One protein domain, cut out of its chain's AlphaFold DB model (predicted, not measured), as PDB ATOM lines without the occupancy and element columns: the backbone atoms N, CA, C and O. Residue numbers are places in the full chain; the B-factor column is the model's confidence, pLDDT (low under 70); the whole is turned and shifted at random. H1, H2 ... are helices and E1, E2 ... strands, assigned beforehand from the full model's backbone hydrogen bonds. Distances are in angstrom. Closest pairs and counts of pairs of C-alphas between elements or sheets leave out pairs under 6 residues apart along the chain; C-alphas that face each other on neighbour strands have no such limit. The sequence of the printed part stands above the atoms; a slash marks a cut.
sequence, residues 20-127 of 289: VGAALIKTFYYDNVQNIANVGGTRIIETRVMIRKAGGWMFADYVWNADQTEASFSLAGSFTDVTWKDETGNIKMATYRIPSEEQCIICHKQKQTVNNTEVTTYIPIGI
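Overview. This is residues 20 to 127 of the 289 residues of an uncharacterized protein of Chitinophagaceae bacterium (UniProt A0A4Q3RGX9). A long rod of strands: the twisted four-strand sheet E1 E2 E3 E4 makes the body, hairpin E5 and E6 packs on it near the end of E1, and hairpin E7 and E8 runs out past the turn between E2 and E3, where residues 113 to 118 stick out. The short helix H1 sits between those two hairpins. The printed part has 108 residues, in chain order E1 to E6, H1, E7, E8, mostly strand, each sheet antiparallel. It is loose, with a radius of gyration of the C-alphas of 17.2 A and spans of 57 by 26 by 24 A.

Arrangement. Start with E1, residues 23 to 33, E2, 41 to 53, E3, 56 to 64, and E4, 71 to 73: a meander, each strand the antiparallel neighbour of the one before. Look for N 24 and O 50 at 2.8 A, N 49 and O 60 at 2.8 A, and N 63 and O 72 at 2.8 A. Hairpin E5, residues 78 to 85, and E6, 91 to 98, has N 80 and O 96 at 2.9 A; the closest C-alphas of E1 and E5 are those of Val 33 and Trp 84, 4.2 A apart. H1, residues 101 to 108, only grazes the four-strand sheet; 2 of its 4 O i to N i+4 pairs and 4 of its 5 O i to N i+3 pairs are within hydrogen-bond range. Hairpin E7, residues 109 to 114, and E8, 117 to 122, has N 112 and O 119 at 2.8 A; the closest C-alphas of E3 and E8 are those of Trp 57 and Tyr 122, 5.7 A apart.

Along the chain. Find C-alpha 23 at (109.762, 23.499, 110.499); E1 runs 29.0 A from there, E2 36.2 A, E3 26.4 A. E5 spans 23.0 A and E6 21.7 A. E8 ends at C-alpha 122, (115.883, 20.152, 98.685).

Size, cuts and confidence. The C-alphas farthest apart, Gly 89 and Asn 115, are 57.4 A apart. The printed part has no cut, no link is long, and no printed residue is under 70 in pLDDT.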
ATOM      1  N   VAL A  20     118.160  20.709 112.562       98.00
ATOM      2  CA  VAL A  20     117.323  19.504 112.468       98.00
ATOM      3  C   VAL A  20     116.184  19.565 113.491       98.00
ATOM      4  O   VAL A  20     116.397  19.845 114.667       98.00
ATOM      5  N   GLY A  21     114.967  19.302 113.023       97.19
ATOM      6  CA  GLY A  21     113.710  19.428 113.757       97.19
ATOM      7  C   GLY A  21     113.012  20.780 113.573       97.19
ATOM      8  O   GLY A  21     111.886  20.938 114.041       97.19
ATOM      9  N   ALA A  22     113.635  21.760 112.910       97.88
ATOM     10  CA  ALA A  22     112.951  22.991 112.527       97.88
ATOM     11  C   ALA A  22     111.875  22.721 111.468       97.88
ATOM     12  O   ALA A  22     112.007  21.814 110.644       97.88
ATOM     13  N   ALA A  23     110.823  23.534 111.488       97.31
ATOM     14  CA  ALA A  23     109.762  23.499 110.499       97.31
ATOM     15  C   ALA A  23     109.425  24.921 110.048       97.31
ATOM     16  O   ALA A  23     109.365  25.835 110.872       97.31
ATOM     17  N   LEU A  24     109.209  25.083 108.747       97.44
ATOM     18  CA  LEU A  24     108.627  26.270 108.139       97.44
ATOM     19  C   LEU A  24     107.188  25.943 107.776       97.44
ATOM     20  O   LEU A  24     106.941  24.913 107.154       97.44
ATOM     21  N   ILE A  25     106.260  26.808 108.167       97.06
ATOM     22  CA  ILE A  25     104.828  26.622 107.945       97.06
ATOM     23  C   ILE A  25     104.332  27.823 107.150       97.06
ATOM     24  O   ILE A  25     104.603  28.964 107.525       97.06
ATOM     25  N   LYS A  26     103.622  27.571 106.052       96.75
ATOM     26  CA  LYS A  26     103.001  28.606 105.227       96.75
ATOM     27  C   LYS A  26     101.567  28.212 104.908       96.75
ATOM     28  O   LYS A  26     101.336  27.173 104.300       96.75
ATOM     29  N   THR A  27     100.630  29.073 105.277       97.75
ATOM     30  CA  THR A  27      99.204  28.904 104.985       97.75
ATOM     31  C   THR A  27      98.804  29.826 103.842       97.75
ATOM     32  O   THR A  27      99.143  31.008 103.854       97.75
ATOM     33  N   PHE A  28      98.098  29.279 102.857       97.25
ATOM     34  CA  PHE A  28      97.582  30.005 101.703       97.25
ATOM     35  C   PHE A  28      96.069  30.149 101.846       97.25
ATOM     36  O   PHE A  28      95.360  29.162 102.055       97.25
ATOM     37  N   TYR A  29      95.581  31.379 101.751       97.50
ATOM     38  CA  TYR A  29      94.178  31.708 101.948       97.50
ATOM     39  C   TYR A  29      93.774  32.904 101.085       97.50
ATOM     40  O   TYR A  29      94.626  33.648 100.600       97.50
ATOM     41  N   TYR A  30      92.467  33.072 100.917       97.12
ATOM     42  CA  TYR A  30      91.852  34.253 100.321       97.12
ATOM     43  C   TYR A  30      90.888  34.877 101.321       97.12
ATOM     44  O   TYR A  30      90.174  34.154 102.014       97.12
ATOM     45  N   ASP A  31      90.839  36.203 101.351       97.12
ATOM     46  CA  ASP A  31      89.817  36.969 102.062       97.12
ATOM     47  C   ASP A  31      88.694  37.388 101.107       97.12
ATOM     48  O   ASP A  31      88.832  37.302  99.884       97.12
ATOM     49  N   ASN A  32      87.573  37.856 101.662       97.50
ATOM     50  CA  ASN A  32      86.414  38.320 100.898       97.50
ATOM     51  C   ASN A  32      85.913  37.288  99.872       97.50
ATOM     52  O   ASN A  32      85.523  37.644  98.753       97.50
ATOM     53  N   VAL A  33      85.925  36.004 100.230       97.94
ATOM     54  CA  VAL A  33      85.577  34.907  99.322       97.94
ATOM     55  C   VAL A  33      84.065  34.830  99.146       97.94
ATOM     56  O   VAL A  33      83.300  34.874 100.104       97.94
ATOM     57  N   GLN A  34      83.619  34.739  97.901       98.00
ATOM     58  CA  GLN A  34      82.211  34.816  97.515       98.00
ATOM     59  C   GLN A  34      81.567  33.439  97.327       98.00
ATOM     60  O   GLN A  34      80.352  33.312  97.422       98.00
ATOM     61  N   ASN A  35      82.367  32.403  97.061       96.19
ATOM     62  CA  ASN A  35      81.905  31.039  96.796       96.19
ATOM     63  C   ASN A  35      82.092  30.099  98.003       96.19
ATOM     64  O   ASN A  35      82.539  28.965  97.846       96.19
ATOM     65  N   ILE A  36      81.761  30.575  99.206       96.06
ATOM     66  CA  ILE A  36      81.776  29.809 100.465       96.06
ATOM     67  C   ILE A  36      80.489  30.050 101.259       96.06
ATOM     68  O   ILE A  36      79.773  31.014 101.000       96.06
ATOM     69  N   ALA A  37      80.207  29.196 102.251       92.94
ATOM     70  CA  ALA A  37      79.011  29.319 103.091       92.94
ATOM     71  C   ALA A  37      78.928  30.680 103.810       92.94
ATOM     72  O   ALA A  37      77.860  31.285 103.875       92.94
ATOM     73  N   ASN A  38      80.063  31.183 104.306       93.31
ATOM     74  CA  ASN A  38      80.172  32.513 104.900       93.31
ATOM     75  C   ASN A  38      80.693  33.528 103.868       93.31
ATOM     76  O   ASN A  38      81.884  33.838 103.843       93.31
ATOM     77  N   VAL A  39      79.815  34.002 102.982       96.62
ATOM     78  CA  VAL A  39      80.154  34.953 101.907       96.62
ATOM     79  C   VAL A  39      80.835  36.206 102.470       96.62
ATOM     80  O   VAL A  39      80.332  36.845 103.389       96.62
ATOM     81  N   GLY A  40      81.973  36.576 101.886       96.19
ATOM     82  CA  GLY A  40      82.826  37.670 102.353       96.19
ATOM     83  C   GLY A  40      83.840  37.255 103.425       96.19
ATOM     84  O   GLY A  40      84.667  38.073 103.813       96.19
ATOM     85  N   GLY A  41      83.815  36.001 103.881       96.50
ATOM     86  CA  GLY A  41      84.780  35.464 104.836       96.50
ATOM     87  C   GLY A  41      86.127  35.074 104.220       96.50
ATOM     88  O   GLY A  41      86.340  35.139 103.007       96.50
ATOM     89  N   THR A  42      87.029  34.630 105.094       97.31
ATOM     90  CA  THR A  42      88.319  34.032 104.735       97.31
ATOM     91  C   THR A  42      88.146  32.550 104.415       97.31
ATOM     92  O   THR A  42      87.466  31.826 105.143       97.31
ATOM     93  N   ARG A  43      88.800  32.081 103.350       97.75
ATOM     94  CA  ARG A  43      88.931  30.659 103.019       97.75
ATOM     95  C   ARG A  43      90.403  30.276 102.969       97.75
ATOM     96  O   ARG A  43      91.132  30.707 102.075       97.75
ATOM     97  N   ILE A  44      90.816  29.423 103.891       98.25
ATOM     98  CA  ILE A  44      92.091  28.721 103.861       98.25
ATOM     99  C   ILE A  44      92.003  27.599 102.825       98.25
ATOM    100  O   ILE A  44      91.031  26.840 102.800       98.25
ATOM    101  N   ILE A  45      93.008  27.524 101.954       97.81
ATOM    102  CA  ILE A  45      93.090  26.545 100.869       97.81
ATOM    103  C   ILE A  45      94.023  25.400 101.258       97.81
ATOM    104  O   ILE A  45      93.632  24.235 101.229       97.81
ATOM    105  N   GLU A  46      95.250  25.732 101.655       98.00
ATOM    106  CA  GLU A  46      96.286  24.752 101.972       98.00
ATOM    107  C   GLU A  46      97.267  25.287 103.027       98.00
ATOM    108  O   GLU A  46      97.475  26.500 103.164       98.00
ATOM    109  N   THR A  47      97.902  24.374 103.759       98.00
ATOM    110  CA  THR A  47      99.016  24.665 104.662       98.00
ATOM    111  C   THR A  47     100.202  23.781 104.307       98.00
ATOM    112  O   THR A  47     100.212  22.585 104.590       98.00
ATOM    113  N   ARG A  48     101.255  24.404 103.775       96.75
ATOM    114  CA  ARG A  48     102.514  23.732 103.459       96.75
ATOM    115  C   ARG A  48     103.454  23.762 104.645       96.75
ATOM    116  O   ARG A  48     103.665  24.808 105.265       96.75
ATOM    117  N   VAL A  49     104.081  22.626 104.905       96.69
ATOM    118  CA  VAL A  49     105.089  22.456 105.944       96.69
ATOM    119  C   VAL A  49     106.364  21.906 105.318       96.69
ATOM    120  O   VAL A  49     106.361  20.848 104.696       96.69
ATOM    121  N   MET A  50     107.479  22.605 105.516       96.69
ATOM    122  CA  MET A  50     108.810  22.063 105.248       96.69
ATOM    123  C   MET A  50     109.477  21.723 106.572       96.69
ATOM    124  O   MET A  50     109.604  22.598 107.424       96.69
ATOM    125  N   ILE A  51     109.926  20.481 106.755       96.75
ATOM    126  CA  ILE A  51     110.549  20.022 108.006       96.75
ATOM    127  C   ILE A  51     112.005  19.649 107.740       96.75
ATOM    128  O   ILE A  51     112.293  18.800 106.897       96.75
ATOM    129  N   ARG A  52     112.938  20.234 108.496       97.56
ATOM    130  CA  ARG A  52     114.357  19.875 108.445       97.56
ATOM    131  C   ARG A  52     114.570  18.555 109.181       97.56
ATOM    132  O   ARG A  52     114.626  18.523 110.407       97.56
ATOM    133  N   LYS A  53     114.707  17.446 108.462       96.94
ATOM    134  CA  LYS A  53     115.122  16.144 109.011       96.94
ATOM    135  C   LYS A  53     116.639  15.989 108.910       96.94
ATOM    136  O   LYS A  53     117.298  16.768 108.225       96.94
ATOM    137  N   ALA A  54     117.199  14.973 109.570       95.81
ATOM    138  CA  ALA A  54     118.633  14.680 109.488       95.81
ATOM    139  C   ALA A  54     119.091  14.456 108.033       95.81
ATOM    140  O   ALA A  54     120.116  14.992 107.625       95.81
ATOM    141  N   GLY A  55     118.272  13.760 107.234       92.12
ATOM    142  CA  GLY A  55     118.537  13.475 105.819       92.12
ATOM    143  C   GLY A  55     118.228  14.607 104.830       92.12
ATOM    144  O   GLY A  55     118.415  14.411 103.638       92.12
ATOM    145  N   GLY A  56     117.748  15.771 105.284       93.94
ATOM    146  CA  GLY A  56     117.378  16.888 104.405       93.94
ATOM    147  C   GLY A  56     116.014  17.486 104.735       93.94
ATOM    148  O   GLY A  56     115.430  17.200 105.781       93.94
ATOM    149  N   TRP A  57     115.516  18.349 103.856       95.94
ATOM    150  CA  TRP A  57     114.174  18.911 103.967       95.94
ATOM    151  C   TRP A  57     113.133  17.942 103.410       95.94
ATOM    152  O   TRP A  57     113.304  17.417 102.314       95.94
ATOM    153  N   MET A  58     112.057  17.726 104.166       94.00
ATOM    154  CA  MET A  58     110.860  17.027 103.693       94.00
ATOM    155  C   MET A  58     109.699  18.007 103.531       94.00
ATOM    156  O   MET A  58     109.633  19.004 104.257       94.00
ATOM    157  N   PHE A  59     108.779  17.684 102.627       94.31
ATOM    158  CA  PHE A  59     107.589  18.472 102.332       94.31
ATOM    159  C   PHE A  59     106.346  17.759 102.855       94.31
ATOM    160  O   PHE A  59     106.252  16.534 102.834       94.31
ATOM    161  N   ALA A  60     105.394  18.541 103.335       94.69
ATOM    162  CA  ALA A  60     104.038  18.108 103.593       94.69
ATOM    163  C   ALA A  60     103.099  19.227 103.161       94.69
ATOM    164  O   ALA A  60     103.408  20.404 103.356       94.69
ATOM    165  N   ASP A  61     101.960  18.854 102.603       96.94
ATOM    166  CA  ASP A  61     100.887  19.788 102.317       96.94
ATOM    167  C   ASP A  61      99.574  19.260 102.894       96.94
ATOM    168  O   ASP A  61      99.328  18.051 102.924       96.94
ATOM    169  N   TYR A  62      98.782  20.180 103.434       97.94
ATOM    170  CA  TYR A  62      97.527  19.911 104.119       97.94
ATOM    171  C   TYR A  62      96.420  20.725 103.464       97.94
ATOM    172  O   TYR A  62      96.372  21.947 103.607       97.94
ATOM    173  N   VAL A  63      95.512  20.041 102.774       98.31
ATOM    174  CA  VAL A  63      94.403  20.655 102.039       98.31
ATOM    175  C   VAL A  63      93.206  20.809 102.965       98.31
ATOM    176  O   VAL A  63      92.726  19.823 103.531       98.31
ATOM    177  N   TRP A  64      92.727  22.044 103.111       98.25
ATOM    178  CA  TRP A  64      91.611  22.386 103.990       98.25
ATOM    179  C   TRP A  64      90.264  22.025 103.363       98.25
ATOM    180  O   TRP A  64      90.038  22.220 102.166       98.25
ATOM    181  N   ASN A  65      89.346  21.516 104.185       96.25
ATOM    182  CA  ASN A  65      87.982  21.235 103.754       96.25
ATOM    183  C   ASN A  65      87.153  22.524 103.562       96.25
ATOM    184  O   ASN A  65      87.492  23.609 104.044       96.25
ATOM    185  N   ALA A  66      86.035  22.405 102.839       94.06
ATOM    186  CA  ALA A  66      85.146  23.535 102.560       94.06
ATOM    187  C   ALA A  66      84.540  24.150 103.837       94.06
ATOM    188  O   ALA A  66      84.318  25.359 103.878       94.06
ATOM    189  N   ASP A  67      84.346  23.335 104.877       94.69
ATOM    190  CA  ASP A  67      83.786  23.750 106.168       94.69
ATOM    191  C   ASP A  67      84.797  24.486 107.067       94.69
ATOM    192  O   ASP A  67      84.411  25.016 108.106       94.69
ATOM    193  N   GLN A  68      86.077  24.549 106.673       96.12
ATOM    194  CA  GLN A  68      87.164  25.212 107.410       96.12
ATOM    195  C   GLN A  68      87.401  24.637 108.818       96.12
ATOM    196  O   GLN A  68      87.787  25.351 109.742       96.12
ATOM    197  N   THR A  69      87.183  23.331 108.984       96.81
ATOM    198  CA  THR A  69      87.304  22.630 110.273       96.81
ATOM    199  C   THR A  69      88.508  21.699 110.352       96.81
ATOM    200  O   THR A  69      89.022  21.469 111.445       96.81
ATOM    201  N   GLU A  70      88.977  21.173 109.221       97.69
ATOM    202  CA  GLU A  70      90.065  20.197 109.176       97.69
ATOM    203  C   GLU A  70      90.869  20.326 107.880       97.69
ATOM    204  O   GLU A  70      90.335  20.700 106.830       97.69
ATOM    205  N   ALA A  71      92.155  19.982 107.953       98.00
ATOM    206  CA  ALA A  71      93.020  19.856 106.793       98.00
ATOM    207  C   ALA A  71      93.601  18.442 106.699       98.00
ATOM    208  O   ALA A  71      94.073  17.878 107.687       98.00
ATOM    209  N   SER A  72      93.582  17.879 105.493       98.06
ATOM    210  CA  SER A  72      94.035  16.514 105.215       98.06
ATOM    211  C   SER A  72      95.372  16.523 104.482       98.06
ATOM    212  O   SER A  72      95.572  17.305 103.555       98.06
ATOM    213  N   PHE A  73      96.295  15.658 104.903       97.88
ATOM    214  CA  PHE A  73      97.588  15.515 104.235       97.88
ATOM    215  C   PHE A  73      97.402  15.017 102.794       97.88
ATOM    216  O   PHE A  73      96.768  13.983 102.576       97.88
ATOM    217  N   SER A  74      97.986  15.717 101.824       96.94
ATOM    218  CA  SER A  74      97.993  15.312 100.418       96.94
ATOM    219  C   SER A  74      99.226  15.848  99.701       96.94
ATOM    220  O   SER A  74      99.579  17.007  99.856       96.94
ATOM    221  N   LEU A  75      99.859  15.011  98.879       95.44
ATOM    222  CA  LEU A  75     100.974  15.393  98.000       95.44
ATOM    223  C   LEU A  75     100.658  15.182  96.513       95.44
ATOM    224  O   LEU A  75     101.510  15.407  95.658       95.44
ATOM    225  N   ALA A  76      99.430  14.767  96.192       96.06
ATOM    226  CA  ALA A  76      99.016  14.464  94.822       96.06
ATOM    227  C   ALA A  76      98.777  15.723  93.967       96.06
ATOM    228  O   ALA A  76      98.681  15.637  92.744       96.06
ATOM    229  N   GLY A  77      98.678  16.893  94.605       94.44
ATOM    230  CA  GLY A  77      98.180  18.111  93.978       94.44
ATOM    231  C   GLY A  77      96.671  18.056  93.728       94.44
ATOM    232  O   GLY A  77      96.044  16.995  93.707       94.44
ATOM    233  N   SER A  78      96.056  19.221  93.572       95.44
ATOM    234  CA  SER A  78      94.627  19.346  93.280       95.44
ATOM    235  C   SER A  78      94.299  20.746  92.762       95.44
ATOM    236  O   SER A  78      95.164  21.619  92.660       95.44
ATOM    237  N   PHE A  79      93.036  20.959  92.407       95.50
ATOM    238  CA  PHE A  79      92.533  22.254  91.978       95.50
ATOM    239  C   PHE A  79      91.289  22.616  92.773       95.50
ATOM    240  O   PHE A  79      90.487  21.750  93.126       95.50
ATOM    241  N   THR A  80      91.109  23.905  93.026       95.94
ATOM    242  CA  THR A  80      89.862  24.423  93.574       95.94
ATOM    243  C   THR A  80      89.602  25.825  93.059       95.94
ATOM    244  O   THR A  80      90.519  26.637  92.965       95.94
ATOM    245  N   ASP A  81      88.354  26.128  92.728       97.00
ATOM    246  CA  ASP A  81      87.996  27.471  92.295       97.00
ATOM    247  C   ASP A  81      87.817  28.396  93.497       97.00
ATOM    248  O   ASP A  81      87.226  28.037  94.526       97.00
ATOM    249  N   VAL A  82      88.308  29.620  93.349       96.94
ATOM    250  CA  VAL A  82      88.119  30.701  94.306       96.94
ATOM    251  C   VAL A  82      87.578  31.923  93.584       96.94
ATOM    252  O   VAL A  82      88.131  32.372  92.581       96.94
ATOM    253  N   THR A  83      86.490  32.460  94.119       98.00
ATOM    254  CA  THR A  83      85.906  33.729  93.697       98.00
ATOM    255  C   THR A  83      86.002  34.674  94.877       98.00
ATOM    256  O   THR A  83      85.516  34.340  95.953       98.00
ATOM    257  N   TRP A  84      86.605  35.842  94.707       97.69
ATOM    258  CA  TRP A  84      86.768  36.813  95.788       97.69
ATOM    259  C   TRP A  84      86.483  38.230  95.306       97.69
ATOM    260  O   TRP A  84      86.423  38.494  94.105       97.69
ATOM    261  N   LYS A  85      86.277  39.136  96.256       98.00
ATOM    262  CA  LYS A  85      86.174  40.570  95.996       98.00
ATOM    263  C   LYS A  85      87.530  41.218  96.274       98.00
ATOM    264  O   LYS A  85      88.048  41.078  97.381       98.00
ATOM    265  N   ASP A  86      88.105  41.877  95.273       94.31
ATOM    266  CA  ASP A  86      89.374  42.596  95.424       94.31
ATOM    267  C   ASP A  86      89.211  43.911  96.210       94.31
ATOM    268  O   ASP A  86      88.102  44.311  96.579       94.31
ATOM    269  N   GLU A  87      90.323  44.593  96.473       91.12
ATOM    270  CA  GLU A  87      90.383  45.855  97.217       91.12
ATOM    271  C   GLU A  87      89.607  47.008  96.562       91.12
ATOM    272  O   GLU A  87      89.195  47.943  97.249       91.12
ATOM    273  N   THR A  88      89.354  46.935  95.253       93.56
ATOM    274  CA  THR A  88      88.535  47.910  94.511       93.56
ATOM    275  C   THR A  88      87.052  47.542  94.483       93.56
ATOM    276  O   THR A  88      86.211  48.310  94.017       93.56
ATOM    277  N   GLY A  89      86.715  46.367  95.011       93.94
ATOM    278  CA  GLY A  89      85.368  45.846  95.081       93.94
ATOM    279  C   GLY A  89      84.921  45.045  93.860       93.94
ATOM    280  O   GLY A  89      83.745  44.677  93.792       93.94
ATOM    281  N   ASN A  90      85.821  44.747  92.923       95.94
ATOM    282  CA  ASN A  90      85.510  43.932  91.757       95.94
ATOM    283  C   ASN A  90      85.545  42.442  92.108       95.94
ATOM    284  O   ASN A  90      86.358  41.991  92.915       95.94
ATOM    285  N   ILE A  91      84.668  41.662  91.473       97.00
ATOM    286  CA  ILE A  91      84.688  40.204  91.599       97.00
ATOM    287  C   ILE A  91      85.788  39.635  90.703       97.00
ATOM    288  O   ILE A  91      85.804  39.866  89.493       97.00
ATOM    289  N   LYS A  92      86.688  38.864  91.307       96.19
ATOM    290  CA  LYS A  92      87.756  38.113  90.650       96.19
ATOM    291  C   LYS A  92      87.522  36.620  90.832       96.19
ATOM    292  O   LYS A  92      86.892  36.194  91.800       96.19
ATOM    293  N   MET A  93      88.040  35.832  89.898       95.88
ATOM    294  CA  MET A  93      87.978  34.376  89.934       95.88
ATOM    295  C   MET A  93      89.311  33.793  89.479       95.88
ATOM    296  O   MET A  93      89.946  34.324  88.566       95.88
ATOM    297  N   ALA A  94      89.718  32.696  90.106       94.81
ATOM    298  CA  ALA A  94      90.847  31.891  89.678       94.81
ATOM    299  C   ALA A  94      90.592  30.420  90.006       94.81
ATOM    300  O   ALA A  94      90.038  30.095  91.057       94.81
ATOM    301  N   THR A  95      91.074  29.531  89.144       95.44
ATOM    302  CA  THR A  95      91.275  28.133  89.519       95.44
ATOM    303  C   THR A  95      92.600  28.059  90.265       95.44
ATOM    304  O   THR A  95      93.672  28.192  89.672       95.44
ATOM    305  N   TYR A  96      92.542  27.925  91.583       95.25
ATOM    306  CA  TYR A  96      93.724  27.770  92.413       95.25
ATOM    307  C   TYR A  96      94.292  26.361  92.231       95.25
ATOM    308  O   TYR A  96      93.558  25.373  92.296       95.25
ATOM    309  N   ARG A  97      95.604  26.264  92.010       94.69
ATOM    310  CA  ARG A  97      96.316  24.992  91.866       94.69
ATOM    311  C   ARG A  97      97.129  24.712  93.120       94.69
ATOM    312  O   ARG A  97      98.113  25.403  93.378       94.69
ATOM    313  N   ILE A  98      96.760  23.652  93.826       95.88
ATOM    314  CA  ILE A  98      97.584  23.051  94.870       95.88
ATOM    315  C   ILE A  98      98.618  22.160  94.157       95.88
ATOM    316  O   ILE A  98      98.227  21.241  93.428       95.88
ATOM    317  N   PRO A  99      99.926  22.453  94.259       94.50
ATOM    318  CA  PRO A  99     100.960  21.707  93.556       94.50
ATOM    319  C   PRO A  99     101.133  20.306  94.146       94.50
ATOM    320  O   PRO A  99     100.997  20.108  95.350       94.50
ATOM    321  N   SER A 100     101.498  19.342  93.303       94.75
ATOM    322  CA  SER A 100     101.982  18.045  93.788       94.75
ATOM    323  C   SER A 100     103.395  18.161  94.374       94.75
ATOM    324  O   SER A 100     104.072  19.187  94.215       94.75
ATOM    325  N   GLU A 101     103.881  17.102  95.025       94.44
ATOM    326  CA  GLU A 101     105.269  17.049  95.498       94.44
ATOM    327  C   GLU A 101     106.266  17.231  94.345       94.44
ATOM    328  O   GLU A 101     107.195  18.034  94.464       94.44
ATOM    329  N   GLU A 102     106.038  16.582  93.197       93.38
ATOM    330  CA  GLU A 102     106.914  16.699  92.025       93.38
ATOM    331  C   GLU A 102     106.998  18.144  91.522       93.38
ATOM    332  O   GLU A 102     108.046  18.592  91.058       93.38
ATOM    333  N   GLN A 103     105.910  18.903  91.655       92.94
ATOM    334  CA  GLN A 103     105.859  20.311  91.272       92.94
ATOM    335  C   GLN A 103     106.524  21.217  92.304       92.94
ATOM    336  O   GLN A 103     107.173  22.194  91.932       92.94
ATOM    337  N   CYS A 104     106.418  20.890  93.593       92.75
ATOM    338  CA  CYS A 104     107.135  21.605  94.643       92.75
ATOM    339  C   CYS A 104     108.654  21.479  94.454       92.75
ATOM    340  O   CYS A 104     109.372  22.484  94.462       92.75
ATOM    341  N   ILE A 105     109.158  20.262  94.221       93.50
ATOM    342  CA  ILE A 105     110.604  20.027  94.104       93.50
ATOM    343  C   ILE A 105     111.223  20.650  92.848       93.50
ATOM    344  O   ILE A 105     112.437  20.822  92.809       93.50
ATOM    345  N   ILE A 106     110.433  21.062  91.847       93.94
ATOM    346  CA  ILE A 106     110.940  21.844  90.705       93.94
ATOM    347  C   ILE A 106     111.614  23.126  91.192       93.94
ATOM    348  O   ILE A 106     112.754  23.382  90.817       93.94
ATOM    349  N   CYS A 107     110.952  23.890  92.059       94.06
ATOM    350  CA  CYS A 107     111.497  25.136  92.596       94.06
ATOM    351  C   CYS A 107     112.459  24.898  93.767       94.06
ATOM    352  O   CYS A 107     113.369  25.691  93.992       94.06
ATOM    353  N   HIS A 108     112.243  23.826  94.532       95.44
ATOM    354  CA  HIS A 108     112.958  23.590  95.785       95.44
ATOM    355  C   HIS A 108     114.208  22.709  95.660       95.44
ATOM    356  O   HIS A 108     114.953  22.588  96.635       95.44
ATOM    357  N   LYS A 109     114.469  22.094  94.500       95.00
ATOM    358  CA  LYS A 109     115.684  21.299  94.291       95.00
ATOM    359  C   LYS A 109     116.935  22.163  94.138       95.00
ATOM    360  O   LYS A 109     116.902  23.291  93.642       95.00
ATOM    361  N   GLN A 110     118.054  21.588  94.542       95.06
ATOM    362  CA  GLN A 110     119.397  22.097  94.339       95.06
ATOM    363  C   GLN A 110     120.300  20.935  93.951       95.06
ATOM    364  O   GLN A 110     120.196  19.857  94.535       95.06
ATOM    365  N   LYS A 111     121.208  21.156  93.008       95.50
ATOM    366  CA  LYS A 111     122.314  20.235  92.755       95.50
ATOM    367  C   LYS A 111     123.509  20.612  93.623       95.50
ATOM    368  O   LYS A 111     123.830  21.787  93.795       95.50
ATOM    369  N   GLN A 112     124.176  19.613  94.176       91.31
ATOM    370  CA  GLN A 112     125.408  19.779  94.933       91.31
ATOM    371  C   GLN A 112     126.381  18.671  94.548       91.31
ATOM    372  O   GLN A 112     125.997  17.511  94.463       91.31
ATOM    373  N   THR A 113     127.655  19.010  94.358       91.94
ATOM    374  CA  THR A 113     128.701  17.994  94.188       91.94
ATOM    375  C   THR A 113     129.231  17.571  95.556       91.94
ATOM    376  O   THR A 113     129.755  18.395  96.304       91.94
ATOM    377  N   VAL A 114     129.114  16.285  95.881       90.00
ATOM    378  CA  VAL A 114     129.663  15.665  97.094       90.00
ATOM    379  C   VAL A 114     130.556  14.509  96.660       90.00
ATOM    380  O   VAL A 114     130.090  13.604  95.976       90.00
ATOM    381  N   ASN A 115     131.842  14.534  97.028       91.38
ATOM    382  CA  ASN A 115     132.822  13.504  96.642       91.38
ATOM    383  C   ASN A 115     132.799  13.194  95.130       91.38
ATOM    384  O   ASN A 115     132.636  12.044  94.725       91.38
ATOM    385  N   ASN A 116     132.882  14.239  94.297       91.31
ATOM    386  CA  ASN A 116     132.820  14.152  92.830       91.31
ATOM    387  C   ASN A 116     131.522  13.540  92.259       91.31
ATOM    388  O   ASN A 116     131.480  13.200  91.081       91.31
ATOM    389  N   THR A 117     130.462  13.427  93.063       92.88
ATOM    390  CA  THR A 117     129.148  12.922  92.645       92.88
ATOM    391  C   THR A 117     128.105  14.025  92.772       92.88
ATOM    392  O   THR A 117     128.017  14.678  93.812       92.88
ATOM    393  N   GLU A 118     127.306  14.243  91.726       93.81
ATOM    394  CA  GLU A 118     126.163  15.155  91.792       93.81
ATOM    395  C   GLU A 118     125.043  14.523  92.630       93.81
ATOM    396  O   GLU A 118     124.587  13.411  92.364       93.81
ATOM    397  N   VAL A 119     124.597  15.246  93.650       94.06
ATOM    398  CA  VAL A 119     123.490  14.880  94.528       94.06
ATOM    399  C   VAL A 119     122.441  15.977  94.447       94.06
ATOM    400  O   VAL A 119     122.757  17.165  94.516       94.06
ATOM    401  N   THR A 120     121.176  15.583  94.315       94.75
ATOM    402  CA  THR A 120     120.053  16.518  94.434       94.75
ATOM    403  C   THR A 120     119.609  16.603  95.888       94.75
ATOM    404  O   THR A 120     119.311  15.587  96.514       94.75
ATOM    405  N   THR A 121     119.542  17.818  96.418       94.25
ATOM    406  CA  THR A 121     118.986  18.127  97.736       94.25
ATOM    407  C   THR A 121     117.812  19.089  97.594       94.25
ATOM    408  O   THR A 121     117.604  19.689  96.539       94.25
ATOM    409  N   TYR A 122     117.016  19.230  98.651       95.25
ATOM    410  CA  TYR A 122     115.883  20.152  98.685       95.25
ATOM    411  C   TYR A 122     116.101  21.210  99.754       95.25
ATOM    412  O   TYR A 122     116.578  20.878 100.840       95.25
ATOM    413  N   ILE A 123     115.734  22.460  99.472       95.31
ATOM    414  CA  ILE A 123     115.907  23.579 100.403       95.31
ATOM    415  C   ILE A 123     114.697  24.526 100.407       95.31
ATOM    416  O   ILE A 123     113.959  24.578  99.424       95.31
ATOM    417  N   PRO A 124     114.475  25.311 101.476       95.81
ATOM    418  CA  PRO A 124     113.559  26.448 101.457       95.81
ATOM    419  C   PRO A 124     114.017  27.526 100.469       95.81
ATOM    420  O   PRO A 124     115.145  27.504  99.995       95.81
ATOM    421  N   ILE A 125     113.149  28.499 100.185       94.19
ATOM    422  CA  ILE A 125     113.447  29.580  99.227       94.19
ATOM    423  C   ILE A 125     113.412  30.963  99.892       94.19
ATOM    424  O   ILE A 125     114.296  31.783  99.666       94.19
ATOM    425  N   GLY A 126     112.375  31.240 100.691       91.44
ATOM    426  CA  GLY A 126     112.017  32.614 101.064       91.44
ATOM    427  C   GLY A 126     112.795  33.228 102.230       91.44
ATOM    428  O   GLY A 126     112.914  34.447 102.278       91.44
ATOM    429  N   ILE A 127     113.339  32.420 103.147       95.62
ATOM    430  CA  ILE A 127     113.963  32.888 104.404       95.62
ATOM    431  C   ILE A 127     115.415  33.365 104.218       95.62
ATOM    432  O   ILE A 127     116.295  33.052 105.016       95.62
TER     433      ILE A 127